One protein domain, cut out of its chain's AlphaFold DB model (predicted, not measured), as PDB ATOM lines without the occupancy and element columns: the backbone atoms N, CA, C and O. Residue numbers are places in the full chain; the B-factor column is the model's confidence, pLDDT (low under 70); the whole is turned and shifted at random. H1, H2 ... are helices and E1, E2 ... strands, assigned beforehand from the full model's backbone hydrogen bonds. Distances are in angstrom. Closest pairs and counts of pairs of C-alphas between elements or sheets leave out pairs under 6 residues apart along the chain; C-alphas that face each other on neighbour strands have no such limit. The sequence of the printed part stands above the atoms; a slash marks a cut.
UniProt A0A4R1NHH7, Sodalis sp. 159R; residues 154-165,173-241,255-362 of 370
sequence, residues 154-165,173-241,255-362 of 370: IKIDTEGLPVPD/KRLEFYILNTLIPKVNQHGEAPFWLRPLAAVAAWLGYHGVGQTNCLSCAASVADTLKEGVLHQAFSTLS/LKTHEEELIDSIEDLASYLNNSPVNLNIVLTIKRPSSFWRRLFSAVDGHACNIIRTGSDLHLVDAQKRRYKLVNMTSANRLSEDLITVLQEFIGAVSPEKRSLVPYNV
ATOM      1  N   ILE A 154       6.983  24.591  86.545       78.56
ATOM      2  CA  ILE A 154       7.609  23.361  87.040       78.56
ATOM      3  C   ILE A 154       6.491  22.421  87.504       78.56
ATOM      4  O   ILE A 154       5.652  22.828  88.308       78.56
ATOM      5  N   LYS A 155       6.467  21.172  87.027       82.06
ATOM      6  CA  LYS A 155       5.520  20.166  87.533       82.06
ATOM      7  C   LYS A 155       5.921  19.757  88.949       82.06
ATOM      8  O   LYS A 155       7.082  19.451  89.195       82.06
ATOM      9  N   ILE A 156       4.959  19.746  89.864       77.75
ATOM     10  CA  ILE A 156       5.110  19.226  91.221       77.75
ATOM     11  C   ILE A 156       4.309  17.928  91.297       77.75
ATOM     12  O   ILE A 156       3.121  17.931  90.970       77.75
ATOM     13  N   ASP A 157       4.925  16.857  91.802       67.44
ATOM     14  CA  ASP A 157       4.297  15.548  92.041       67.44
ATOM     15  C   ASP A 157       3.307  15.586  93.225       67.44
ATOM     16  O   ASP A 157       3.440  14.904  94.238       67.44
ATOM     17  N   THR A 158       2.286  16.434  93.105       69.25
ATOM     18  CA  THR A 158       1.064  16.397  93.913       69.25
ATOM     19  C   THR A 158      -0.116  16.239  92.969       69.25
ATOM     20  O   THR A 158      -0.191  16.945  91.959       69.25
ATOM     21  N   GLU A 159      -1.056  15.354  93.309       62.75
ATOM     22  CA  GLU A 159      -2.290  15.207  92.535       62.75
ATOM     23  C   GLU A 159      -3.008  16.558  92.417       62.75
ATOM     24  O   GLU A 159      -3.273  17.248  93.410       62.75
ATOM     25  N   GLY A 160      -3.289  16.959  91.179       66.50
ATOM     26  CA  GLY A 160      -4.142  18.100  90.903       66.50
ATOM     27  C   GLY A 160      -5.616  17.728  91.021       66.50
ATOM     28  O   GLY A 160      -5.986  16.564  91.182       66.50
ATOM     29  N   LEU A 161      -6.490  18.725  90.898       76.31
ATOM     30  CA  LEU A 161      -7.907  18.435  90.717       76.31
ATOM     31  C   LEU A 161      -8.088  17.728  89.355       76.31
ATOM     32  O   LEU A 161      -7.625  18.260  88.344       76.31
ATOM     33  N   PRO A 162      -8.735  16.547  89.291       69.06
ATOM     34  CA  PRO A 162      -8.960  15.862  88.023       69.06
ATOM     35  C   PRO A 162      -9.862  16.697  87.110       69.06
ATOM     36  O   PRO A 162     -10.745  17.398  87.588       69.06
ATOM     37  N   VAL A 163      -9.667  16.572  85.796       69.50
ATOM     38  CA  VAL A 163     -10.454  17.249  84.747       69.50
ATOM     39  C   VAL A 163     -11.976  17.083  84.968       69.50
ATOM     40  O   VAL A 163     -12.403  15.990  85.350       69.50
ATOM     41  N   PRO A 164     -12.813  18.112  84.704       65.50
ATOM     42  CA  PRO A 164     -14.264  18.036  84.890       65.50
ATOM     43  C   PRO A 164     -14.931  16.927  84.064       65.50
ATOM     44  O   PRO A 164     -14.964  16.989  82.833       65.50
ATOM     45  N   ASP A 165     -15.571  15.969  84.744       66.62
ATOM     46  CA  ASP A 165     -16.630  15.144  84.150       66.62
ATOM     47  C   ASP A 165     -17.913  15.983  84.077       66.62
ATOM     48  O   ASP A 165     -18.352  16.564  85.071       66.62
ATOM     49  N   LYS A 173     -17.667  23.617  92.917       89.94
ATOM     50  CA  LYS A 173     -17.347  23.787  94.346       89.94
ATOM     51  C   LYS A 173     -15.988  23.197  94.726       89.94
ATOM     52  O   LYS A 173     -15.260  23.790  95.520       89.94
ATOM     53  N   ARG A 174     -15.620  22.037  94.165       90.94
ATOM     54  CA  ARG A 174     -14.275  21.469  94.375       90.94
ATOM     55  C   ARG A 174     -13.200  22.299  93.679       90.94
ATOM     56  O   ARG A 174     -12.117  22.442  94.235       90.94
ATOM     57  N   LEU A 175     -13.501  22.863  92.509       92.06
ATOM     58  CA  LEU A 175     -12.624  23.775  91.782       92.06
ATOM     59  C   LEU A 175     -12.402  25.073  92.558       92.06
ATOM     60  O   LEU A 175     -11.256  25.458  92.737       92.06
ATOM     61  N   GLU A 176     -13.449  25.696  93.091       93.88
ATOM     62  CA  GLU A 176     -13.346  26.847  93.993       93.88
ATOM     63  C   GLU A 176     -12.455  26.541  95.206       93.88
ATOM     64  O   GLU A 176     -11.487  27.261  95.468       93.88
ATOM     65  N   PHE A 177     -12.721  25.432  95.903       92.69
ATOM     66  CA  PHE A 177     -11.909  25.010  97.043       92.69
ATOM     67  C   PHE A 177     -10.443  24.769  96.644       92.69
ATOM     68  O   PHE A 177      -9.532  25.192  97.356       92.69
ATOM     69  N   TYR A 178     -10.197  24.136  95.496       93.44
ATOM     70  CA  TYR A 178      -8.857  23.876  94.973       93.44
ATOM     71  C   TYR A 178      -8.139  25.160  94.520       93.44
ATOM     72  O   TYR A 178      -6.947  25.320  94.789       93.44
ATOM     73  N   ILE A 179      -8.851  26.115  93.912       94.62
ATOM     74  CA  ILE A 179      -8.316  27.430  93.537       94.62
ATOM     75  C   ILE A 179      -7.835  28.175  94.782       94.62
ATOM     76  O   ILE A 179      -6.684  28.612  94.825       94.62
ATOM     77  N   LEU A 180      -8.698  28.285  95.794       94.12
ATOM     78  CA  LEU A 180      -8.430  29.054  97.008       94.12
ATOM     79  C   LEU A 180      -7.349  28.414  97.889       94.12
ATOM     80  O   LEU A 180      -6.458  29.115  98.362       94.12
ATOM     81  N   ASN A 181      -7.402  27.094  98.091       92.56
ATOM     82  CA  ASN A 181      -6.537  26.404  99.054       92.56
ATOM     83  C   ASN A 181      -5.279  25.779  98.429       92.56
ATOM     84  O   ASN A 181      -4.345  25.458  99.158       92.56
ATOM     85  N   THR A 182      -5.227  25.594  97.101       91.81
ATOM     86  CA  THR A 182      -4.077  24.962  96.422       91.81
ATOM     87  C   THR A 182      -3.464  25.836  95.332       91.81
ATOM     88  O   THR A 182      -2.278  26.144  95.430       91.81
ATOM     89  N   LEU A 183      -4.223  26.272  94.320       93.12
ATOM     90  CA  LEU A 183      -3.637  26.995  93.180       93.12
ATOM     91  C   LEU A 183      -3.078  28.362  93.583       93.12
ATOM     92  O   LEU A 183      -1.900  28.627  93.362       93.12
ATOM     93  N   ILE A 184      -3.893  29.218  94.204       93.00
ATOM     94  CA  ILE A 184      -3.470  30.568  94.603       93.00
ATOM     95  C   ILE A 184      -2.265  30.541  95.569       93.00
ATOM     96  O   ILE A 184      -1.331  31.318  95.352       93.00
ATOM     97  N   PRO A 185      -2.214  29.662  96.593       91.50
ATOM     98  CA  PRO A 185      -1.051  29.568  97.472       91.50
ATOM     99  C   PRO A 185       0.200  28.973  96.809       91.50
ATOM    100  O   PRO A 185       1.292  29.487  97.049       91.50
ATOM    101  N   LYS A 186       0.067  27.903  96.005       92.69
ATOM    102  CA  LYS A 186       1.223  27.121  95.524       92.69
ATOM    103  C   LYS A 186       1.784  27.571  94.176       92.69
ATOM    104  O   LYS A 186       3.006  27.588  94.023       92.69
ATOM    105  N   VAL A 187       0.935  27.962  93.216       93.31
ATOM    106  CA  VAL A 187       1.377  28.306  91.847       93.31
ATOM    107  C   VAL A 187       2.384  29.454  91.869       93.31
ATOM    108  O   VAL A 187       3.378  29.399  91.159       93.31
ATOM    109  N   ASN A 188       2.167  30.467  92.712       93.56
ATOM    110  CA  ASN A 188       3.067  31.614  92.860       93.56
ATOM    111  C   ASN A 188       3.778  31.640  94.230       93.56
ATOM    112  O   ASN A 188       4.034  32.709  94.784       93.56
ATOM    113  N   GLN A 189       4.070  30.472  94.816       90.75
ATOM    114  CA  GLN A 189       4.682  30.378  96.152       90.75
ATOM    115  C   GLN A 189       6.059  31.056  96.230       90.75
ATOM    116  O   GLN A 189       6.365  31.692  97.236       90.75
ATOM    117  N   HIS A 190       6.862  30.948  95.167       89.69
ATOM    118  CA  HIS A 190       8.201  31.544  95.067       89.69
ATOM    119  C   HIS A 190       8.224  32.874  94.297       89.69
ATOM    120  O   HIS A 190       9.296  33.351  93.929       89.69
ATOM    121  N   GLY A 191       7.062  33.477  94.017       86.62
ATOM    122  CA  GLY A 191       6.990  34.778  93.359       86.62
ATOM    123  C   GLY A 191       7.573  35.878  94.241       86.62
ATOM    124  O   GLY A 191       7.043  36.169  95.312       86.62
ATOM    125  N   GLU A 192       8.619  36.554  93.773       87.38
ATOM    126  CA  GLU A 192       9.267  37.645  94.502       87.38
ATOM    127  C   GLU A 192       9.339  38.915  93.653       87.38
ATOM    128  O   GLU A 192       9.511  38.870  92.436       87.38
ATOM    129  N   ALA A 193       9.216  40.071  94.304       87.75
ATOM    130  CA  ALA A 193       9.516  41.344  93.662       87.75
ATOM    131  C   ALA A 193      11.047  41.514  93.488       87.75
ATOM    132  O   ALA A 193      11.827  40.978  94.295       87.75
ATOM    133  N   PRO A 194      11.500  42.312  92.499       85.44
ATOM    134  CA  PRO A 194      12.876  42.795  92.418       85.44
ATOM    135  C   PRO A 194      13.348  43.343  93.765       85.44
ATOM    136  O   PRO A 194      12.570  43.984  94.468       85.44
ATOM    137  N   PHE A 195      14.613  43.107  94.127       89.19
ATOM    138  CA  PHE A 195      15.149  43.372  95.472       89.19
ATOM    139  C   PHE A 195      14.760  44.748  96.046       89.19
ATOM    140  O   PHE A 195      14.253  44.832  97.162       89.19
ATOM    141  N   TRP A 196      14.895  45.805  95.242       88.31
ATOM    142  CA  TRP A 196      14.574  47.188  95.607       88.31
ATOM    143  C   TRP A 196      13.070  47.467  95.811       88.31
ATOM    144  O   TRP A 196      12.720  48.382  96.552       88.31
ATOM    145  N   LEU A 197      12.174  46.667  95.219       89.31
ATOM    146  CA  LEU A 197      10.723  46.737  95.439       89.31
ATOM    147  C   LEU A 197      10.239  45.871  96.610       89.31
ATOM    148  O   LEU A 197       9.104  46.055  97.047       89.31
ATOM    149  N   ARG A 198      11.053  44.949  97.148       91.50
ATOM    150  CA  ARG A 198      10.620  44.010  98.206       91.50
ATOM    151  C   ARG A 198      10.037  44.689  99.452       91.50
ATOM    152  O   ARG A 198       8.983  44.228  99.890       91.50
ATOM    153  N   PRO A 199      10.612  45.780 100.005       93.19
ATOM    154  CA  PRO A 199      10.023  46.449 101.168       93.19
ATOM    155  C   PRO A 199       8.630  47.016 100.868       93.19
ATOM    156  O   PRO A 199       7.702  46.847 101.657       93.19
ATOM    157  N   LEU A 200       8.451  47.626  99.690       90.75
ATOM    158  CA  LEU A 200       7.161  48.166  99.261       90.75
ATOM    159  C   LEU A 200       6.144  47.052  98.976       90.75
ATOM    160  O   LEU A 200       4.985  47.171  99.364       90.75
ATOM    161  N   ALA A 201       6.576  45.957  98.347       91.00
ATOM    162  CA  ALA A 201       5.741  44.787  98.101       91.00
ATOM    163  C   ALA A 201       5.296  44.112  99.410       91.00
ATOM    164  O   ALA A 201       4.152  43.671  99.499       91.00
ATOM    165  N   ALA A 202       6.147  44.086 100.442       92.56
ATOM    166  CA  ALA A 202       5.793  43.589 101.771       92.56
ATOM    167  C   ALA A 202       4.742  44.478 102.463       92.56
ATOM    168  O   ALA A 202       3.746  43.961 102.965       92.56
ATOM    169  N   VAL A 203       4.902  45.808 102.423       94.19
ATOM    170  CA  VAL A 203       3.894  46.758 102.943       94.19
ATOM    171  C   VAL A 203       2.572  46.639 102.178       94.19
ATOM    172  O   VAL A 203       1.505  46.614 102.786       94.19
ATOM    173  N   ALA A 204       2.624  46.509 100.851       91.44
ATOM    174  CA  ALA A 204       1.436  46.305 100.031       91.44
ATOM    175  C   ALA A 204       0.731  44.977 100.363       91.44
ATOM    176  O   ALA A 204      -0.483  44.969 100.555       91.44
ATOM    177  N   ALA A 205       1.482  43.881 100.515       91.50
ATOM    178  CA  ALA A 205       0.948  42.573 100.892       91.50
ATOM    179  C   ALA A 205       0.346  42.559 102.308       91.50
ATOM    180  O   ALA A 205      -0.674  41.906 102.515       91.50
ATOM    181  N   TRP A 206       0.919  43.307 103.257       92.69
ATOM    182  CA  TRP A 206       0.337  43.515 104.592       92.69
ATOM    183  C   TRP A 206      -1.022  44.235 104.534       92.69
ATOM    184  O   TRP A 206      -1.915  43.938 105.321       92.69
ATOM    185  N   LEU A 207      -1.215  45.110 103.543       92.44
ATOM    186  CA  LEU A 207      -2.492  45.763 103.233       92.44
ATOM    187  C   LEU A 207      -3.402  44.931 102.298       92.44
ATOM    188  O   LEU A 207      -4.393  45.455 101.790       92.44
ATOM    189  N   GLY A 208      -3.079  43.656 102.044       88.94
ATOM    190  CA  GLY A 208      -3.856  42.741 101.193       88.94
ATOM    191  C   GLY A 208      -3.581  42.838  99.682       88.94
ATOM    192  O   GLY A 208      -4.201  42.124  98.896       88.94
ATOM    193  N   TYR A 209      -2.643  43.684  99.248       88.00
ATOM    194  CA  TYR A 209      -2.256  43.837  97.842       88.00
ATOM    195  C   TYR A 209      -1.043  42.961  97.509       88.00
ATOM    196  O   TYR A 209       0.107  43.399  97.565       88.00
ATOM    197  N   HIS A 210      -1.292  41.705  97.143       90.44
ATOM    198  CA  HIS A 210      -0.234  40.789  96.712       90.44
ATOM    199  C   HIS A 210       0.199  41.039  95.256       90.44
ATOM    200  O   HIS A 210      -0.509  41.661  94.464       90.44
ATOM    201  N   GLY A 211       1.378  40.529  94.891       86.94
ATOM    202  CA  GLY A 211       1.876  40.562  93.514       86.94
ATOM    203  C   GLY A 211       2.460  41.899  93.042       86.94
ATOM    204  O   GLY A 211       2.782  42.020  91.862       86.94
ATOM    205  N   VAL A 212       2.609  42.895  93.921       88.25
ATOM    206  CA  VAL A 212       3.243  44.187  93.597       88.25
ATOM    207  C   VAL A 212       4.716  43.981  93.228       88.25
ATOM    208  O   VAL A 212       5.447  43.298  93.940       88.25
ATOM    209  N   GLY A 213       5.147  44.555  92.102       86.00
ATOM    210  CA  GLY A 213       6.510  44.427  91.576       86.00
ATOM    211  C   GLY A 213       6.866  43.072  90.951       86.00
ATOM    212  O   GLY A 213       7.898  42.984  90.292       86.00
ATOM    213  N   GLN A 214       6.046  42.028  91.115       89.19
ATOM    214  CA  GLN A 214       6.275  40.721  90.485       89.19
ATOM    215  C   GLN A 214       6.010  40.779  88.971       89.19
ATOM    216  O   GLN A 214       5.052  41.409  88.518       89.19
ATOM    217  N   THR A 215       6.851  40.092  88.198       87.88
ATOM    218  CA  THR A 215       6.866  40.122  86.723       87.88
ATOM    219  C   THR A 215       6.350  38.835  86.069       87.88
ATOM    220  O   THR A 215       6.164  38.803  84.854       87.88
ATOM    221  N   ASN A 216       6.081  37.788  86.855       90.31
ATOM    222  CA  ASN A 216       5.822  36.423  86.387       90.31
ATOM    223  C   ASN A 216       4.341  36.097  86.086       90.31
ATOM    224  O   ASN A 216       3.998  34.926  85.917       90.31
ATOM    225  N   CYS A 217       3.457  37.099  85.982       91.75
ATOM    226  CA  CYS A 217       2.003  36.921  85.815       91.75
ATOM    227  C   CYS A 217       1.608  35.941  84.708       91.75
ATOM    228  O   CYS A 217       0.672  35.165  84.887       91.75
ATOM    229  N   LEU A 218       2.321  35.951  83.581       92.12
ATOM    230  CA  LEU A 218       2.026  35.072  82.456       92.12
ATOM    231  C   LEU A 218       2.411  33.614  82.735       92.12
ATOM    232  O   LEU A 218       1.638  32.724  82.397       92.12
ATOM    233  N   SER A 219       3.530  33.368  83.429       91.75
ATOM    234  CA  SER A 219       3.879  32.023  83.914       91.75
ATOM    235  C   SER A 219       2.887  31.552  84.983       91.75
ATOM    236  O   SER A 219       2.462  30.401  84.935       91.75
ATOM    237  N   CYS A 220       2.419  32.439  85.871       94.19
ATOM    238  CA  CYS A 220       1.340  32.141  86.821       94.19
ATOM    239  C   CYS A 220       0.046  31.723  86.117       94.19
ATOM    240  O   CYS A 220      -0.508  30.669  86.429       94.19
ATOM    241  N   ALA A 221      -0.425  32.515  85.151       95.06
ATOM    242  CA  ALA A 221      -1.667  32.228  84.444       95.06
ATOM    243  C   ALA A 221      -1.560  30.959  83.582       95.06
ATOM    244  O   ALA A 221      -2.462  30.119  83.602       95.06
ATOM    245  N   ALA A 222      -0.440  30.769  82.880       93.56
ATOM    246  CA  ALA A 222      -0.185  29.552  82.115       93.56
ATOM    247  C   ALA A 222      -0.098  28.311  83.025       93.56
ATOM    248  O   ALA A 222      -0.704  27.294  82.708       93.56
ATOM    249  N   SER A 223       0.560  28.409  84.189       93.00
ATOM    250  CA  SER A 223       0.672  27.303  85.158       93.00
ATOM    251  C   SER A 223      -0.679  26.908  85.758       93.00
ATOM    252  O   SER A 223      -0.964  25.720  85.894       93.00
ATOM    253  N   VAL A 224      -1.556  27.871  86.079       94.38
ATOM    254  CA  VAL A 224      -2.945  27.573  86.490       94.38
ATOM    255  C   VAL A 224      -3.672  26.804  85.388       94.38
ATOM    256  O   VAL A 224      -4.310  25.786  85.663       94.38
ATOM    257  N   ALA A 225      -3.568  27.266  84.141       92.94
ATOM    258  CA  ALA A 225      -4.292  26.662  83.033       92.94
ATOM    259  C   ALA A 225      -3.776  25.255  82.690       92.94
ATOM    260  O   ALA A 225      -4.591  24.355  82.487       92.94
ATOM    261  N   ASP A 226      -2.458  25.038  82.697       91.00
ATOM    262  CA  ASP A 226      -1.863  23.713  82.500       91.00
ATOM    263  C   ASP A 226      -2.115  22.780  83.692       91.00
ATOM    264  O   ASP A 226      -2.366  21.597  83.476       91.00
ATOM    265  N   THR A 227      -2.195  23.296  84.926       91.38
ATOM    266  CA  THR A 227      -2.622  22.490  86.087       91.38
ATOM    267  C   THR A 227      -4.024  21.924  85.896       91.38
ATOM    268  O   THR A 227      -4.254  20.735  86.107       91.38
ATOM    269  N   LEU A 228      -4.969  22.764  85.470       90.50
ATOM    270  CA  LEU A 228      -6.363  22.366  85.255       90.50
ATOM    271  C   LEU A 228      -6.554  21.506  84.000       90.50
ATOM    272  O   LEU A 228      -7.447  20.659  83.955       90.50
ATOM    273  N   LYS A 229      -5.709  21.705  82.987       88.06
ATOM    274  CA  LYS A 229      -5.675  20.883  81.779       88.06
ATOM    275  C   LYS A 229      -5.116  19.497  82.067       88.06
ATOM    276  O   LYS A 229      -5.732  18.529  81.636       88.06
ATOM    277  N   GLU A 230      -3.985  19.393  82.761       85.88
ATOM    278  CA  GLU A 230      -3.272  18.128  82.954       85.88
ATOM    279  C   GLU A 230      -3.693  17.339  84.205       85.88
ATOM    280  O   GLU A 230      -3.548  16.117  84.219       85.88
ATOM    281  N   GLY A 231      -4.222  18.000  85.240       85.00
ATOM    282  CA  GLY A 231      -4.540  17.372  86.529       85.00
ATOM    283  C   GLY A 231      -3.320  17.129  87.431       85.00
ATOM    284  O   GLY A 231      -3.386  16.308  88.340       85.00
ATOM    285  N   VAL A 232      -2.214  17.837  87.189       87.12
ATOM    286  CA  VAL A 232      -0.964  17.819  87.977       87.12
ATOM    287  C   VAL A 232      -0.616  19.262  88.313       87.12
ATOM    288  O   VAL A 232      -0.799  20.125  87.463       87.12
ATOM    289  N   LEU A 233      -0.139  19.563  89.521       89.62
ATOM    290  CA  LEU A 233       0.170  20.946  89.901       89.62
ATOM    291  C   LEU A 233       1.399  21.490  89.148       89.62
ATOM    292  O   LEU A 233       2.491  20.950  89.275       89.62
ATOM    293  N   HIS A 234       1.241  22.605  88.431       90.44
ATOM    294  CA  HIS A 234       2.347  23.388  87.864       90.44
ATOM    295  C   HIS A 234       2.613  24.627  88.718       90.44
ATOM    296  O   HIS A 234       1.691  25.359  89.081       90.44
ATOM    297  N   GLN A 235       3.881  24.897  89.007       91.12
ATOM    298  CA  GLN A 235       4.333  26.082  89.726       91.12
ATOM    299  C   GLN A 235       5.012  27.070  88.781       91.12
ATOM    300  O   GLN A 235       5.903  26.707  88.019       91.12
ATOM    301  N   ALA A 236       4.620  28.337  88.863       91.50
ATOM    302  CA  ALA A 236       5.160  29.389  88.025       91.50
ATOM    303  C   ALA A 236       6.649  29.615  88.294       91.50
ATOM    304  O   ALA A 236       7.092  29.695  89.443       91.50
ATOM    305  N   PHE A 237       7.411  29.822  87.227       87.88
ATOM    306  CA  PHE A 237       8.789  30.265  87.344       87.88
ATOM    307  C   PHE A 237       8.811  31.722  87.826       87.88
ATOM    308  O   PHE A 237       8.312  32.626  87.152       87.88
ATOM    309  N   SER A 238       9.412  31.970  88.986       80.62
ATOM    310  CA  SER A 238       9.472  33.301  89.603       80.62
ATOM    311  C   SER A 238      10.342  34.307  88.843       80.62
ATOM    312  O   SER A 238      10.140  35.513  88.973       80.62
ATOM    313  N   THR A 239      11.281  33.823  88.029       74.69
ATOM    314  CA  THR A 239      12.262  34.627  87.284       74.69
ATOM    315  C   THR A 239      11.858  34.943  85.840       74.69
ATOM    316  O   THR A 239      12.560  35.701  85.173       74.69
ATOM    317  N   LEU A 240      10.744  34.401  85.327       72.19
ATOM    318  CA  LEU A 240      10.293  34.675  83.956       72.19
ATOM    319  C   LEU A 240       9.625  36.055  83.855       72.19
ATOM    320  O   LEU A 240       8.409  36.187  83.997       72.19
ATOM    321  N   SER A 241      10.428  37.077  83.565       65.12
ATOM    322  CA  SER A 241       9.975  38.419  83.189       65.12
ATOM    323  C   SER A 241       9.813  38.579  81.675       65.12
ATOM    324  O   SER A 241      10.618  38.049  80.914       65.12
ATOM    325  N   LEU A 255      -8.066  33.270  71.088       77.56
ATOM    326  CA  LEU A 255      -9.481  33.227  70.764       77.56
ATOM    327  C   LEU A 255      -9.870  34.412  69.875       77.56
ATOM    328  O   LEU A 255      -9.417  35.543  70.063       77.56
ATOM    329  N   LYS A 256     -10.763  34.118  68.936       69.81
ATOM    330  CA  LYS A 256     -11.421  35.073  68.048       69.81
ATOM    331  C   LYS A 256     -12.920  35.118  68.361       69.81
ATOM    332  O   LYS A 256     -13.461  34.178  68.949       69.81
ATOM    333  N   THR A 257     -13.586  36.192  67.951       60.72
ATOM    334  CA  THR A 257     -15.049  36.286  67.896       60.72
ATOM    335  C   THR A 257     -15.605  35.360  66.804       60.72
ATOM    336  O   THR A 257     -14.859  34.743  66.039       60.72
ATOM    337  N   HIS A 258     -16.934  35.264  66.705       56.09
ATOM    338  CA  HIS A 258     -17.598  34.512  65.634       56.09
ATOM    339  C   HIS A 258     -17.345  35.082  64.225       56.09
ATOM    340  O   HIS A 258     -17.530  34.363  63.249       56.09
ATOM    341  N   GLU A 259     -16.887  36.332  64.124       57.19
ATOM    342  CA  GLU A 259     -16.563  37.030  62.870       57.19
ATOM    343  C   GLU A 259     -15.051  36.987  62.563       57.19
ATOM    344  O   GLU A 259     -14.537  37.757  61.762       57.19
ATOM    345  N   GLU A 260     -14.318  36.088  63.230       61.19
ATOM    346  CA  GLU A 260     -12.854  35.960  63.207       61.19
ATOM    347  C   GLU A 260     -12.044  37.172  63.709       61.19
ATOM    348  O   GLU A 260     -10.806  37.118  63.745       61.19
ATOM    349  N   GLU A 261     -12.710  38.228  64.167       64.44
ATOM    350  CA  GLU A 261     -12.063  39.372  64.801       64.44
ATOM    351  C   GLU A 261     -11.450  38.988  66.157       64.44
ATOM    352  O   GLU A 261     -11.819  37.998  66.792       64.44
ATOM    353  N   LEU A 262     -10.463  39.753  66.618       68.50
ATOM    354  CA  LEU A 262      -9.862  39.523  67.932       68.50
ATOM    355  C   LEU A 262     -10.714  40.203  69.000       68.50
ATOM    356  O   LEU A 262     -11.029  41.377  68.865       68.50
ATOM    357  N   ILE A 263     -11.020  39.476  70.075       79.25
ATOM    358  CA  ILE A 263     -11.646  40.034  71.280       79.25
ATOM    359  C   ILE A 263     -10.684  41.075  71.861       79.25
ATOM    360  O   ILE A 263      -9.684  40.677  72.460       79.25
ATOM    361  N   ASP A 264     -10.950  42.372  71.674       80.12
ATOM    362  CA  ASP A 264     -10.063  43.451  72.131       80.12
ATOM    363  C   ASP A 264     -10.676  44.410  73.172       80.12
ATOM    364  O   ASP A 264      -9.922  45.145  73.819       80.12
ATOM    365  N   SER A 265     -11.982  44.303  73.452       86.62
ATOM    366  CA  SER A 265     -12.681  44.997  74.547       86.62
ATOM    367  C   SER A 265     -13.216  44.055  75.646       86.62
ATOM    368  O   SER A 265     -13.314  42.836  75.475       86.62
ATOM    369  N   ILE A 266     -13.574  44.614  76.812       89.69
ATOM    370  CA  ILE A 266     -14.175  43.838  77.918       89.69
ATOM    371  C   ILE A 266     -15.612  43.432  77.567       89.69
ATOM    372  O   ILE A 266     -16.083  42.371  77.972       89.69
ATOM    373  N   GLU A 267     -16.285  44.261  76.781       88.00
ATOM    374  CA  GLU A 267     -17.621  44.073  76.244       88.00
ATOM    375  C   GLU A 267     -17.651  42.868  75.281       88.00
ATOM    376  O   GLU A 267     -18.495  41.981  75.433       88.00
ATOM    377  N   ASP A 268     -16.665  42.753  74.384       87.25
ATOM    378  CA  ASP A 268     -16.496  41.588  73.502       87.25
ATOM    379  C   ASP A 268     -16.152  40.325  74.289       87.25
ATOM    380  O   ASP A 268     -16.669  39.246  73.997       87.25
ATOM    381  N   LEU A 269     -15.317  40.445  75.327       89.69
ATOM    382  CA  LEU A 269     -14.998  39.326  76.212       89.69
ATOM    383  C   LEU A 269     -16.245  38.843  76.968       89.69
ATOM    384  O   LEU A 269     -16.469  37.637  77.065       89.69
ATOM    385  N   ALA A 270     -17.081  39.755  77.470       89.75
ATOM    386  CA  ALA A 270     -18.347  39.418  78.114       89.75
ATOM    387  C   ALA A 270     -19.311  38.740  77.125       89.75
ATOM    388  O   ALA A 270     -19.861  37.679  77.428       89.75
ATOM    389  N   SER A 271     -19.465  39.299  75.919       86.44
ATOM    390  CA  SER A 271     -20.272  38.722  74.836       86.44
ATOM    391  C   SER A 271     -19.799  37.312  74.462       86.44
ATOM    392  O   SER A 271     -20.593  36.366  74.435       86.44
ATOM    393  N   TYR A 272     -18.489  37.131  74.275       87.06
ATOM    394  CA  TYR A 272     -17.876  35.832  74.020       87.06
ATOM    395  C   TYR A 272     -18.170  34.843  75.152       87.06
ATOM    396  O   TYR A 272     -18.647  33.740  74.890       87.06
ATOM    397  N   LEU A 273     -17.943  35.220  76.416       87.94
ATOM    398  CA  LEU A 273     -18.154  34.336  77.570       87.94
ATOM    399  C   LEU A 273     -19.622  33.928  77.758       87.94
ATOM    400  O   LEU A 273     -19.879  32.813  78.214       87.94
ATOM    401  N   ASN A 274     -20.578  34.780  77.380       84.75
ATOM    402  CA  ASN A 274     -22.005  34.460  77.423       84.75
ATOM    403  C   ASN A 274     -22.410  33.433  76.354       84.75
ATOM    404  O   ASN A 274     -23.130  32.480  76.670       84.75
ATOM    405  N   ASN A 275     -21.907  33.590  75.127       81.56
ATOM    406  CA  ASN A 275     -22.238  32.738  73.978       81.56
ATOM    407  C   ASN A 275     -21.388  31.454  73.882       81.56
ATOM    408  O   ASN A 275     -21.753  30.508  73.186       81.56
ATOM    409  N   SER A 276     -20.265  31.396  74.598       76.00
ATOM    410  CA  SER A 276     -19.304  30.291  74.534       76.00
ATOM    411  C   SER A 276     -19.771  28.980  75.182       76.00
ATOM    412  O   SER A 276     -20.706  28.975  75.991       76.00
ATOM    413  N   PRO A 277     -19.066  27.860  74.908       71.00
ATOM    414  CA  PRO A 277     -19.264  26.582  75.583       71.00
ATOM    415  C   PRO A 277     -19.250  26.645  77.115       71.00
ATOM    416  O   PRO A 277     -18.667  27.526  77.748       71.00
ATOM    417  N   VAL A 278     -19.875  25.629  77.710       73.75
ATOM    418  CA  VAL A 278     -20.137  25.503  79.153       73.75
ATOM    419  C   VAL A 278     -18.872  25.200  79.978       73.75
ATOM    420  O   VAL A 278     -18.873  25.407  81.189       73.75
ATOM    421  N   ASN A 279     -17.787  24.748  79.336       83.38
ATOM    422  CA  ASN A 279     -16.505  24.461  79.981       83.38
ATOM    423  C   ASN A 279     -15.364  25.171  79.240       83.38
ATOM    424  O   ASN A 279     -15.091  24.854  78.084       83.38
ATOM    425  N   LEU A 280     -14.681  26.105  79.907       88.62
ATOM    426  CA  LEU A 280     -13.595  26.918  79.339       88.62
ATOM    427  C   LEU A 280     -12.422  26.982  80.316       88.62
ATOM    428  O   LEU A 280     -12.632  27.049  81.524       88.62
ATOM    429  N   ASN A 281     -11.204  27.009  79.785       92.00
ATOM    430  CA  ASN A 281      -9.973  27.213  80.541       92.00
ATOM    431  C   ASN A 281      -9.142  28.238  79.764       92.00
ATOM    432  O   ASN A 281      -8.487  27.895  78.780       92.00
ATOM    433  N   ILE A 282      -9.279  29.513  80.126       93.44
ATOM    434  CA  ILE A 282      -8.729  30.637  79.367       93.44
ATOM    435  C   ILE A 282      -7.608  31.301  80.162       93.44
ATOM    436  O   ILE A 282      -7.766  31.600  81.346       93.44
ATOM    437  N   VAL A 283      -6.502  31.592  79.481       95.38
ATOM    438  CA  VAL A 283      -5.510  32.581  79.920       95.38
ATOM    439  C   VAL A 283      -5.822  33.891  79.213       95.38
ATOM    440  O   VAL A 283      -5.845  33.950  77.989       95.38
ATOM    441  N   LEU A 284      -6.085  34.939  79.981       94.94
ATOM    442  CA  LEU A 284      -6.350  36.279  79.486       94.94
ATOM    443  C   LEU A 284      -5.088  37.122  79.643       94.94
ATOM    444  O   LEU A 284      -4.631  37.324  80.769       94.94
ATOM    445  N   THR A 285      -4.542  37.632  78.540       93.38
ATOM    446  CA  THR A 285      -3.441  38.599  78.564       93.38
ATOM    447  C   THR A 285      -3.977  40.012  78.357       93.38
ATOM    448  O   THR A 285      -4.970  40.234  77.662       93.38
ATOM    449  N   ILE A 286      -3.364  40.968  79.054       92.56
ATOM    450  CA  ILE A 286      -3.851  42.339  79.202       92.56
ATOM    451  C   ILE A 286      -2.662  43.291  79.059       92.56
ATOM    452  O   ILE A 286      -1.788  43.325  79.928       92.56
ATOM    453  N   LYS A 287      -2.642  44.116  78.012       89.75
ATOM    454  CA  LYS A 287      -1.745  45.272  77.911       89.75
ATOM    455  C   LYS A 287      -2.302  46.402  78.773       89.75
ATOM    456  O   LYS A 287      -3.466  46.785  78.647       89.75
ATOM    457  N   ARG A 288      -1.482  46.944  79.670       87.44
ATOM    458  CA  ARG A 288      -1.857  48.072  80.532       87.44
ATOM    459  C   ARG A 288      -1.602  49.399  79.822       87.44
ATOM    460  O   ARG A 288      -0.675  49.484  79.020       87.44
ATOM    461  N   PRO A 289      -2.386  50.451  80.118       85.19
ATOM    462  CA  PRO A 289      -2.075  51.782  79.620       85.19
ATOM    463  C   PRO A 289      -0.757  52.242  80.248       85.19
ATOM    464  O   PRO A 289      -0.593  52.175  81.476       85.19
ATOM    465  N   SER A 290       0.171  52.695  79.407       79.50
ATOM    466  CA  SER A 290       1.489  53.153  79.832       79.50
ATOM    467  C   SER A 290       1.358  54.363  80.760       79.50
ATOM    468  O   SER A 290       0.656  55.334  80.476       79.50
ATOM    469  N   SER A 291       2.016  54.311  81.918       77.62
ATOM    470  CA  SER A 291       2.091  55.458  82.822       77.62
ATOM    471  C   SER A 291       3.406  55.459  83.588       77.62
ATOM    472  O   SER A 291       3.946  54.405  83.926       77.62
ATOM    473  N   PHE A 292       3.923  56.655  83.877       73.88
ATOM    474  CA  PHE A 292       5.175  56.836  84.617       73.88
ATOM    475  C   PHE A 292       5.170  56.069  85.950       73.88
ATOM    476  O   PHE A 292       6.095  55.321  86.255       73.88
ATOM    477  N   TRP A 293       4.067  56.174  86.694       71.94
ATOM    478  CA  TRP A 293       3.882  55.482  87.967       71.94
ATOM    479  C   TRP A 293       3.784  53.957  87.829       71.94
ATOM    480  O   TRP A 293       4.293  53.256  88.697       71.94
ATOM    481  N   ARG A 294       3.191  53.414  86.751       74.00
ATOM    482  CA  ARG A 294       3.234  51.959  86.513       74.00
ATOM    483  C   ARG A 294       4.663  51.489  86.283       74.00
ATOM    484  O   ARG A 294       5.068  50.546  86.946       74.00
ATOM    485  N   ARG A 295       5.436  52.174  85.433       71.75
ATOM    486  CA  ARG A 295       6.833  51.807  85.125       71.75
ATOM    487  C   ARG A 295       7.749  51.862  86.357       71.75
ATOM    488  O   ARG A 295       8.733  51.136  86.417       71.75
ATOM    489  N   LEU A 296       7.405  52.677  87.359       71.94
ATOM    490  CA  LEU A 296       8.115  52.745  88.643       71.94
ATOM    491  C   LEU A 296       7.826  51.549  89.578       71.94
ATOM    492  O   LEU A 296       8.661  51.219  90.414       71.94
ATOM    493  N   PHE A 297       6.663  50.898  89.452       68.19
ATOM    494  CA  PHE A 297       6.212  49.828  90.363       68.19
ATOM    495  C   PHE A 297       5.921  48.481  89.676       68.19
ATOM    496  O   PHE A 297       5.560  47.506  90.337       68.19
ATOM    497  N   SER A 298       6.094  48.416  88.358       67.06
ATOM    498  CA  SER A 298       6.007  47.232  87.511       67.06
ATOM    499  C   SER A 298       7.040  47.361  86.398       67.06
ATOM    500  O   SER A 298       6.992  48.305  85.612       67.06
ATOM    501  N   ALA A 299       7.954  46.395  86.303       63.91
ATOM    502  CA  ALA A 299       8.930  46.332  85.213       63.91
ATOM    503  C   ALA A 299       8.321  45.835  83.884       63.91
ATOM    504  O   ALA A 299       9.014  45.808  82.873       63.91
ATOM    505  N   VAL A 300       7.044  45.432  83.889       69.94
ATOM    506  CA  VAL A 300       6.304  44.946  82.717       69.94
ATOM    507  C   VAL A 300       5.027  45.764  82.505       69.94
ATOM    508  O   VAL A 300       4.287  46.036  83.456       69.94
ATOM    509  N   ASP A 301       4.747  46.124  81.249       70.44
ATOM    510  CA  ASP A 301       3.517  46.822  80.832       70.44
ATOM    511  C   ASP A 301       2.346  45.847  80.547       70.44
ATOM    512  O   ASP A 301       1.237  46.259  80.198       70.44
ATOM    513  N   GLY A 302       2.574  44.540  80.709       84.31
ATOM    514  CA  GLY A 302       1.576  43.478  80.566       84.31
ATOM    515  C   GLY A 302       1.088  42.906  81.900       84.31
ATOM    516  O   GLY A 302       1.740  43.009  82.936       84.31
ATOM    517  N   HIS A 303      -0.071  42.257  81.868       91.38
ATOM    518  CA  HIS A 303      -0.584  41.404  82.934       91.38
ATOM    519  C   HIS A 303      -1.269  40.170  82.335       91.38
ATOM    520  O   HIS A 303      -1.721  40.208  81.192       91.38
ATOM    521  N   ALA A 304      -1.384  39.092  83.108       93.88
ATOM    522  CA  ALA A 304      -2.159  37.920  82.734       93.88
ATOM    523  C   ALA A 304      -2.883  37.317  83.940       93.88
ATOM    524  O   ALA A 304      -2.363  37.327  85.058       93.88
ATOM    525  N   CYS A 305      -4.075  36.785  83.689       96.38
ATOM    526  CA  CYS A 305      -4.928  36.102  84.659       96.38
ATOM    527  C   CYS A 305      -5.724  34.984  83.962       96.38
ATOM    528  O   CYS A 305      -5.634  34.817  82.747       96.38
ATOM    529  N   ASN A 306      -6.514  34.218  84.710       97.25
ATOM    530  CA  ASN A 306      -7.327  33.128  84.181       97.25
ATOM    531  C   ASN A 306      -8.819  33.436  84.253       97.25
ATOM    532  O   ASN A 306      -9.301  34.057  85.203       97.25
ATOM    533  N   ILE A 307      -9.540  32.910  83.267       95.69
ATOM    534  CA  ILE A 307     -10.995  32.819  83.258       95.69
ATOM    535  C   ILE A 307     -11.347  31.351  83.034       95.69
ATOM    536  O   ILE A 307     -11.072  30.787  81.975       95.69
ATOM    537  N   ILE A 308     -11.930  30.715  84.042       93.94
ATOM    538  CA  ILE A 308     -12.292  29.298  84.000       93.94
ATOM    539  C   ILE A 308     -13.807  29.213  84.113       93.94
ATOM    540  O   ILE A 308     -14.382  29.723  85.071       93.94
ATOM    541  N   ARG A 309     -14.469  28.581  83.145       90.19
ATOM    542  CA  ARG A 309     -15.919  28.355  83.181       90.19
ATOM    543  C   ARG A 309     -16.197  26.881  83.405       90.19
ATOM    544  O   ARG A 309     -15.616  26.053  82.708       90.19
ATOM    545  N   THR A 310     -17.110  26.576  84.321       87.88
ATOM    546  CA  THR A 310     -17.629  25.226  84.558       87.88
ATOM    547  C   THR A 310     -19.124  25.294  84.850       87.88
ATOM    548  O   THR A 310     -19.545  25.711  85.929       87.88
ATOM    549  N   GLY A 311     -19.958  24.892  83.892       85.25
ATOM    550  CA  GLY A 311     -21.410  24.956  84.066       85.25
ATOM    551  C   GLY A 311     -21.944  26.389  83.976       85.25
ATOM    552  O   GLY A 311     -21.678  27.127  83.019       85.25
ATOM    553  N   SER A 312     -22.719  26.782  84.987       86.75
ATOM    554  CA  SER A 312     -23.104  28.177  85.212       86.75
ATOM    555  C   SER A 312     -21.960  29.029  85.746       86.75
ATOM    556  O   SER A 312     -22.079  30.244  85.714       86.75
ATOM    557  N   ASP A 313     -20.884  28.445  86.256       90.19
ATOM    558  CA  ASP A 313     -19.987  29.173  87.144       90.19
ATOM    559  C   ASP A 313     -18.729  29.630  86.404       90.19
ATOM    560  O   ASP A 313     -18.155  28.897  85.593       90.19
ATOM    561  N   LEU A 314     -18.333  30.875  86.656       92.62
ATOM    562  CA  LEU A 314     -17.191  31.550  86.054       92.62
ATOM    563  C   LEU A 314     -16.237  31.982  87.171       92.62
ATOM    564  O   LEU A 314     -16.546  32.860  87.975       92.62
ATOM    565  N   HIS A 315     -15.071  31.352  87.210       95.00
ATOM    566  CA  HIS A 315     -14.004  31.614  88.161       95.00
ATOM    567  C   HIS A 315     -12.979  32.548  87.513       95.00
ATOM    568  O   HIS A 315     -12.307  32.182  86.543       95.00
ATOM    569  N   LEU A 316     -12.843  33.753  88.060       97.31
ATOM    570  CA  LEU A 316     -11.798  34.707  87.702       97.31
ATOM    571  C   LEU A 316     -10.635  34.527  88.685       97.31
ATOM    572  O   LEU A 316     -10.836  34.640  89.896       97.31
ATOM    573  N   VAL A 317      -9.433  34.220  88.186       97.69
ATOM    574  CA  VAL A 317      -8.272  33.866  89.027       97.69
ATOM    575  C   VAL A 317      -7.040  34.661  88.616       97.69
ATOM    576  O   VAL A 317      -6.636  34.654  87.460       97.69
ATOM    577  N   ASP A 318      -6.403  35.325  89.572       96.81
ATOM    578  CA  ASP A 318      -5.122  36.010  89.402       96.81
ATOM    579  C   ASP A 318      -4.184  35.480  90.486       96.81
ATOM    580  O   ASP A 318      -4.144  35.981  91.613       96.81
ATOM    581  N   ALA A 319      -3.467  34.405  90.147       95.19
ATOM    582  CA  ALA A 319      -2.554  33.731  91.064       95.19
ATOM    583  C   ALA A 319      -1.340  34.605  91.438       95.19
ATOM    584  O   ALA A 319      -0.791  34.428  92.525       95.19
ATOM    585  N   GLN A 320      -0.956  35.591  90.608       93.62
ATOM    586  CA  GLN A 320       0.098  36.539  90.987       93.62
ATOM    587  C   GLN A 320      -0.373  37.425  92.148       93.62
ATOM    588  O   GLN A 320       0.290  37.508  93.181       93.62
ATOM    589  N   LYS A 321      -1.546  38.058  92.002       92.94
ATOM    590  CA  LYS A 321      -2.106  38.960  93.024       92.94
ATOM    591  C   LYS A 321      -2.940  38.257  94.096       92.94
ATOM    592  O   LYS A 321      -3.543  38.934  94.924       92.94
ATOM    593  N   ARG A 322      -2.991  36.921  94.084       94.31
ATOM    594  CA  ARG A 322      -3.820  36.087  94.973       94.31
ATOM    595  C   ARG A 322      -5.299  36.509  95.009       94.31
ATOM    596  O   ARG A 322      -5.936  36.455  96.056       94.31
ATOM    597  N   ARG A 323      -5.848  36.944  93.867       94.88
ATOM    598  CA  ARG A 323      -7.258  37.360  93.744       94.88
ATOM    599  C   ARG A 323      -8.094  36.253  93.111       94.88
ATOM    600  O   ARG A 323      -7.674  35.615  92.147       94.88
ATOM    601  N   TYR A 324      -9.302  36.092  93.633       96.19
ATOM    602  CA  TYR A 324     -10.328  35.181  93.141       96.19
ATOM    603  C   TYR A 324     -11.680  35.897  93.137       96.19
ATOM    604  O   TYR A 324     -11.962  36.669  94.055       96.19
ATOM    605  N   LYS A 325     -12.514  35.649  92.125       95.62
ATOM    606  CA  LYS A 325     -13.918  36.078  92.108       95.62
ATOM    607  C   LYS A 325     -14.763  35.031  91.382       95.62
ATOM    608  O   LYS A 325     -14.435  34.652  90.259       95.62
ATOM    609  N   LEU A 326     -15.831  34.573  92.031       93.50
ATOM    610  CA  LEU A 326     -16.829  33.674  91.455       93.50
ATOM    611  C   LEU A 326     -17.993  34.493  90.884       93.50
ATOM    612  O   LEU A 326     -18.469  35.424  91.533       93.50
ATOM    613  N   VAL A 327     -18.464  34.132  89.692       90.75
ATOM    614  CA  VAL A 327     -19.632  34.738  89.037       90.75
ATOM    615  C   VAL A 327     -20.555  33.636  88.540       90.75
ATOM    616  O   VAL A 327     -20.098  32.654  87.960       90.75
ATOM    617  N   ASN A 328     -21.862  33.794  88.745       88.62
ATOM    618  CA  ASN A 328     -22.859  32.847  88.256       88.62
ATOM    619  C   ASN A 328     -23.525  33.372  86.968       88.62
ATOM    620  O   ASN A 328     -24.174  34.415  86.967       88.62
ATOM    621  N   MET A 329     -23.370  32.621  85.880       81.69
ATOM    622  CA  MET A 329     -23.787  32.898  84.496       81.69
ATOM    623  C   MET A 329     -25.151  32.258  84.153       81.69
ATOM    624  O   MET A 329     -25.364  31.728  83.049       81.69
ATOM    625  N   THR A 330     -26.076  32.223  85.115       74.25
ATOM    626  CA  THR A 330     -27.481  31.849  84.871       74.25
ATOM    627  C   THR A 330     -28.176  32.872  83.973       74.25
ATOM    628  O   THR A 330     -27.708  33.993  83.805       74.25
ATOM    629  N   SER A 331     -29.297  32.483  83.358       58.25
ATOM    630  CA  SER A 331     -29.972  33.229  82.283       58.25
ATOM    631  C   SER A 331     -30.299  34.691  82.610       58.25
ATOM    632  O   SER A 331     -30.335  35.504  81.694       58.25
ATOM    633  N   ALA A 332     -30.505  35.026  83.888       54.00
ATOM    634  CA  ALA A 332     -30.743  36.395  84.348       54.00
ATOM    635  C   ALA A 332     -29.503  37.307  84.226       54.00
ATOM    636  O   ALA A 332     -29.648  38.503  84.000       54.00
ATOM    637  N   ASN A 333     -28.298  36.733  84.301       53.69
ATOM    638  CA  ASN A 333     -27.019  37.452  84.312       53.69
ATOM    639  C   ASN A 333     -26.294  37.398  82.950       53.69
ATOM    640  O   ASN A 333     -25.224  37.977  82.788       53.69
ATOM    641  N   ARG A 334     -26.847  36.692  81.950       52.41
ATOM    642  CA  ARG A 334     -26.186  36.438  80.648       52.41
ATOM    643  C   ARG A 334     -26.108  37.636  79.699       52.41
ATOM    644  O   ARG A 334     -25.585  37.493  78.601       52.41
ATOM    645  N   LEU A 335     -26.644  38.786  80.091       53.59
ATOM    646  CA  LEU A 335     -26.569  40.045  79.340       53.59
ATOM    647  C   LEU A 335     -26.470  41.270  80.266       53.59
ATOM    648  O   LEU A 335     -26.611  42.394  79.792       53.59
ATOM    649  N   SER A 336     -26.283  41.087  81.578       57.47
ATOM    650  CA  SER A 336     -26.346  42.214  82.506       57.47
ATOM    651  C   SER A 336     -25.041  43.012  82.544       57.47
ATOM    652  O   SER A 336     -23.937  42.472  82.409       57.47
ATOM    653  N   GLU A 337     -25.184  44.318  82.787       67.19
ATOM    654  CA  GLU A 337     -24.078  45.244  83.060       67.19
ATOM    655  C   GLU A 337     -23.192  44.749  84.224       67.19
ATOM    656  O   GLU A 337     -22.015  45.103  84.302       67.19
ATOM    657  N   ASP A 338     -23.715  43.861  85.080       81.00
ATOM    658  CA  ASP A 338     -22.994  43.217  86.179       81.00
ATOM    659  C   ASP A 338     -21.784  42.405  85.703       81.00
ATOM    660  O   ASP A 338     -20.725  42.500  86.319       81.00
ATOM    661  N   LEU A 339     -21.883  41.617  84.620       87.50
ATOM    662  CA  LEU A 339     -20.735  40.821  84.155       87.50
ATOM    663  C   LEU A 339     -19.617  41.734  83.645       87.50
ATOM    664  O   LEU A 339     -18.451  41.524  83.979       87.50
ATOM    665  N   ILE A 340     -19.978  42.764  82.876       89.44
ATOM    666  CA  ILE A 340     -19.037  43.774  82.376       89.44
ATOM    667  C   ILE A 340     -18.391  44.498  83.563       89.44
ATOM    668  O   ILE A 340     -17.167  44.560  83.637       89.44
ATOM    669  N   THR A 341     -19.182  44.940  84.544       90.25
ATOM    670  CA  THR A 341     -18.698  45.591  85.773       90.25
ATOM    671  C   THR A 341     -17.748  44.679  86.556       90.25
ATOM    672  O   THR A 341     -16.655  45.086  86.945       90.25
ATOM    673  N   VAL A 342     -18.111  43.408  86.745       92.06
ATOM    674  CA  VAL A 342     -17.287  42.423  87.454       92.06
ATOM    675  C   VAL A 342     -15.968  42.157  86.725       92.06
ATOM    676  O   VAL A 342     -14.928  42.065  87.384       92.06
ATOM    677  N   LEU A 343     -15.986  42.064  85.393       93.12
ATOM    678  CA  LEU A 343     -14.778  41.941  84.579       93.12
ATOM    679  C   LEU A 343     -13.930  43.217  84.655       93.12
ATOM    680  O   LEU A 343     -12.728  43.107  84.878       93.12
ATOM    681  N   GLN A 344     -14.522  44.412  84.570       92.81
ATOM    682  CA  GLN A 344     -13.827  45.697  84.718       92.81
ATOM    683  C   GLN A 344     -13.149  45.836  86.095       92.81
ATOM    684  O   GLN A 344     -11.979  46.212  86.163       92.81
ATOM    685  N   GLU A 345     -13.812  45.460  87.193       92.31
ATOM    686  CA  GLU A 345     -13.225  45.434  88.546       92.31
ATOM    687  C   GLU A 345     -12.102  44.394  88.709       92.31
ATOM    688  O   GLU A 345     -11.126  44.595  89.446       92.31
ATOM    689  N   PHE A 346     -12.251  43.230  88.074       94.06
ATOM    690  CA  PHE A 346     -11.277  42.152  88.192       94.06
ATOM    691  C   PHE A 346     -10.035  42.435  87.341       94.06
ATOM    692  O   PHE A 346      -8.914  42.431  87.858       94.06
ATOM    693  N   ILE A 347     -10.240  42.732  86.058       93.12
ATOM    694  CA  ILE A 347      -9.204  43.033  85.070       93.12
ATOM    695  C   ILE A 347      -8.533  44.366  85.408       93.12
ATOM    696  O   ILE A 347      -7.304  44.428  85.422       93.12
ATOM    697  N   GLY A 348      -9.289  45.419  85.726       89.94
ATOM    698  CA  GLY A 348      -8.791  46.792  85.872       89.94
ATOM    699  C   GLY A 348      -8.449  47.449  84.528       89.94
ATOM    700  O   GLY A 348      -8.759  46.917  83.467       89.94
ATOM    701  N   ALA A 349      -7.760  48.593  84.552       87.19
ATOM    702  CA  ALA A 349      -7.512  49.402  83.350       87.19
ATOM    703  C   ALA A 349      -6.746  48.663  82.224       87.19
ATOM    704  O   ALA A 349      -5.639  48.157  82.443       87.19
ATOM    705  N   VAL A 350      -7.310  48.666  81.013       89.50
ATOM    706  CA  VAL A 350      -6.744  48.105  79.769       89.50
ATOM    707  C   VAL A 350      -6.233  49.256  78.884       89.50
ATOM    708  O   VAL A 350      -6.737  50.375  78.986       89.50
ATOM    709  N   SER A 351      -5.191  49.036  78.072       87.69
ATOM    710  CA  SER A 351      -4.742  50.040  77.089       87.69
ATOM    711  C   SER A 351      -5.795  50.212  75.976       87.69
ATOM    712  O   SER A 351      -6.404  49.224  75.579       87.69
ATOM    713  N   PRO A 352      -6.022  51.430  75.442       83.62
ATOM    714  CA  PRO A 352      -6.953  51.659  74.329       83.62
ATOM    715  C   PRO A 352      -6.415  51.194  72.962       83.62
ATOM    716  O   PRO A 352      -7.066  51.391  71.940       83.62
ATOM    717  N   GLU A 353      -5.203  50.638  72.903       84.19
ATOM    718  CA  GLU A 353      -4.647  50.075  71.672       84.19
ATOM    719  C   GLU A 353      -5.341  48.755  71.295       84.19
ATOM    720  O   GLU A 353      -5.703  47.964  72.168       84.19
ATOM    721  N   LYS A 354      -5.443  48.454  69.995       81.81
ATOM    722  CA  LYS A 354      -5.935  47.147  69.525       81.81
ATOM    723  C   LYS A 354      -5.107  46.000  70.109       81.81
ATOM    724  O   LYS A 354      -3.890  46.124  70.249       81.81
ATOM    725  N   ARG A 355      -5.755  44.859  70.372       81.00
ATOM    726  CA  ARG A 355      -5.137  43.662  70.989       81.00
ATOM    727  C   ARG A 355      -4.573  43.909  72.399       81.00
ATOM    728  O   ARG A 355      -3.677  43.191  72.840       81.00
ATOM    729  N   SER A 356      -5.083  44.913  73.115       87.50
ATOM    730  CA  SER A 356      -4.736  45.133  74.528       87.50
ATOM    731  C   SER A 356      -5.436  44.172  75.481       87.50
ATOM    732  O   SER A 356      -5.057  44.076  76.645       87.50
ATOM    733  N   LEU A 357      -6.415  43.432  74.978       90.62
ATOM    734  CA  LEU A 357      -7.000  42.264  75.602       90.62
ATOM    735  C   LEU A 357      -6.804  41.108  74.614       90.62
ATOM    736  O   LEU A 357      -7.046  41.296  73.426       90.62
ATOM    737  N   VAL A 358      -6.298  39.953  75.061       91.00
ATOM    738  CA  VAL A 358      -6.222  38.739  74.226       91.00
ATOM    739  C   VAL A 358      -6.471  37.495  75.091       91.00
ATOM    740  O   VAL A 358      -5.620  37.118  75.902       91.00
ATOM    741  N   PRO A 359      -7.633  36.837  74.957       92.25
ATOM    742  CA  PRO A 359      -7.889  35.544  75.583       92.25
ATOM    743  C   PRO A 359      -7.297  34.390  74.756       92.25
ATOM    744  O   PRO A 359      -7.361  34.392  73.533       92.25
ATOM    745  N   TYR A 360      -6.766  33.367  75.424       91.31
ATOM    746  CA  TYR A 360      -6.224  32.135  74.839       91.31
ATOM    747  C   TYR A 360      -6.933  30.935  75.462       91.31
ATOM    748  O   TYR A 360      -6.891  30.776  76.683       91.31
ATOM    749  N   ASN A 361      -7.576  30.084  74.659       89.12
ATOM    750  CA  ASN A 361      -8.235  28.883  75.176       89.12
ATOM    751  C   ASN A 361      -7.248  27.716  75.241       89.12
ATOM    752  O   ASN A 361      -6.834  27.170  74.220       89.12
ATOM    753  N   VAL A 362      -6.913  27.327  76.464       88.12
ATOM    754  CA  VAL A 362      -6.004  26.221  76.789       88.12
ATOM    755  C   VAL A 362      -6.702  24.866  76.658       88.12
ATOM    756  O   VAL A 362      -6.056  23.845  76.402       88.12
TER     757      VAL A 362
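This is residues 154 to 165, 173 to 241 and 255 to 362 of the 370 residues of a protein of Sodalis sp. 159R (UniProt A0A4R1NHH7). A twisted sheet of five strands makes the middle, with H1 and H3 packed over one face and H4 and H6 over the other: three layers. Beyond H3 lies a small ribbon, E1 and E2, whose strand E2 packs on H3, while H2 and H5 lie close together off the sheet. The 189 printed residues hold, in order, E1 H1 H2 H3 E2 H4 E3 H5 E4 E5 E6 H6 E7. The large sheet runs E6 E5 E4 E3 E7, all antiparallel; the class is mixed, helices and strands. The whole is compact, with a radius of gyration of the C-alphas of 16.3 A and spans of 47 by 41 by 29 A.

E1, residues 154 to 159, and E2, residues 232 to 236, are antiparallel neighbours, with N 154 and O 235 2.8 A apart. H1, residues 173 to 187, touches H3, residues 217 to 230, with its residues 183 to 187 alone, closest at the C-alphas of Val 187 and Cys 220, 6.3 A, at a steep tilt of 47 degrees, opposite ways. H2, residues 195 to 206, is close to but not clearly touching H5, residues 292 to 297; the closest C-alphas, of Leu 197 and Phe 297, are 7.5 A apart. E3, residues 279 to 287, has the antiparallel neighbours E7, residues 357 to 361, with N 283 and O 360 2.9 A apart, and E4, residues 302 to 310, with N 284 and O 305 2.8 A apart. E4, E5, residues 313 to 318, and E6, residues 323 to 328, form a meander of two hairpins, each strand the antiparallel neighbour of the one before; N 306 and O 317 are 2.8 A apart, N 316 and O 325 2.9 A. H3 is over E4 and E3, 8.3 A in height over the sheet, and H1 is on the same face at 9.9 A. On the opposite face, H4, residues 266 to 275, touches H6, residues 337 to 347, closest at the C-alphas of Ala 270 and Ile 340, 6.1 A. Every O i to N i+4 pair is within hydrogen-bond range in H3, H4, H5 and H6, against 9 of 11 in H1 and 6 of 8 in H2.

E1 begins at C-alpha 154 (7.609, 23.361, 87.040), and E7 ends at C-alpha 361 (-8.235, 28.883, 75.176). E4 is 26.8 A long, E3 25.6 A, H3 19.7 A and H1 19.4 A.

Gaps of 13.4 A, C-alpha 165 to 173, and 23.7 A, C-alpha 241 to 255, mark the cuts. No link printed whole is long. Confidence is under 70 in 27 residues, among them 256 to 262 and 331 to 337.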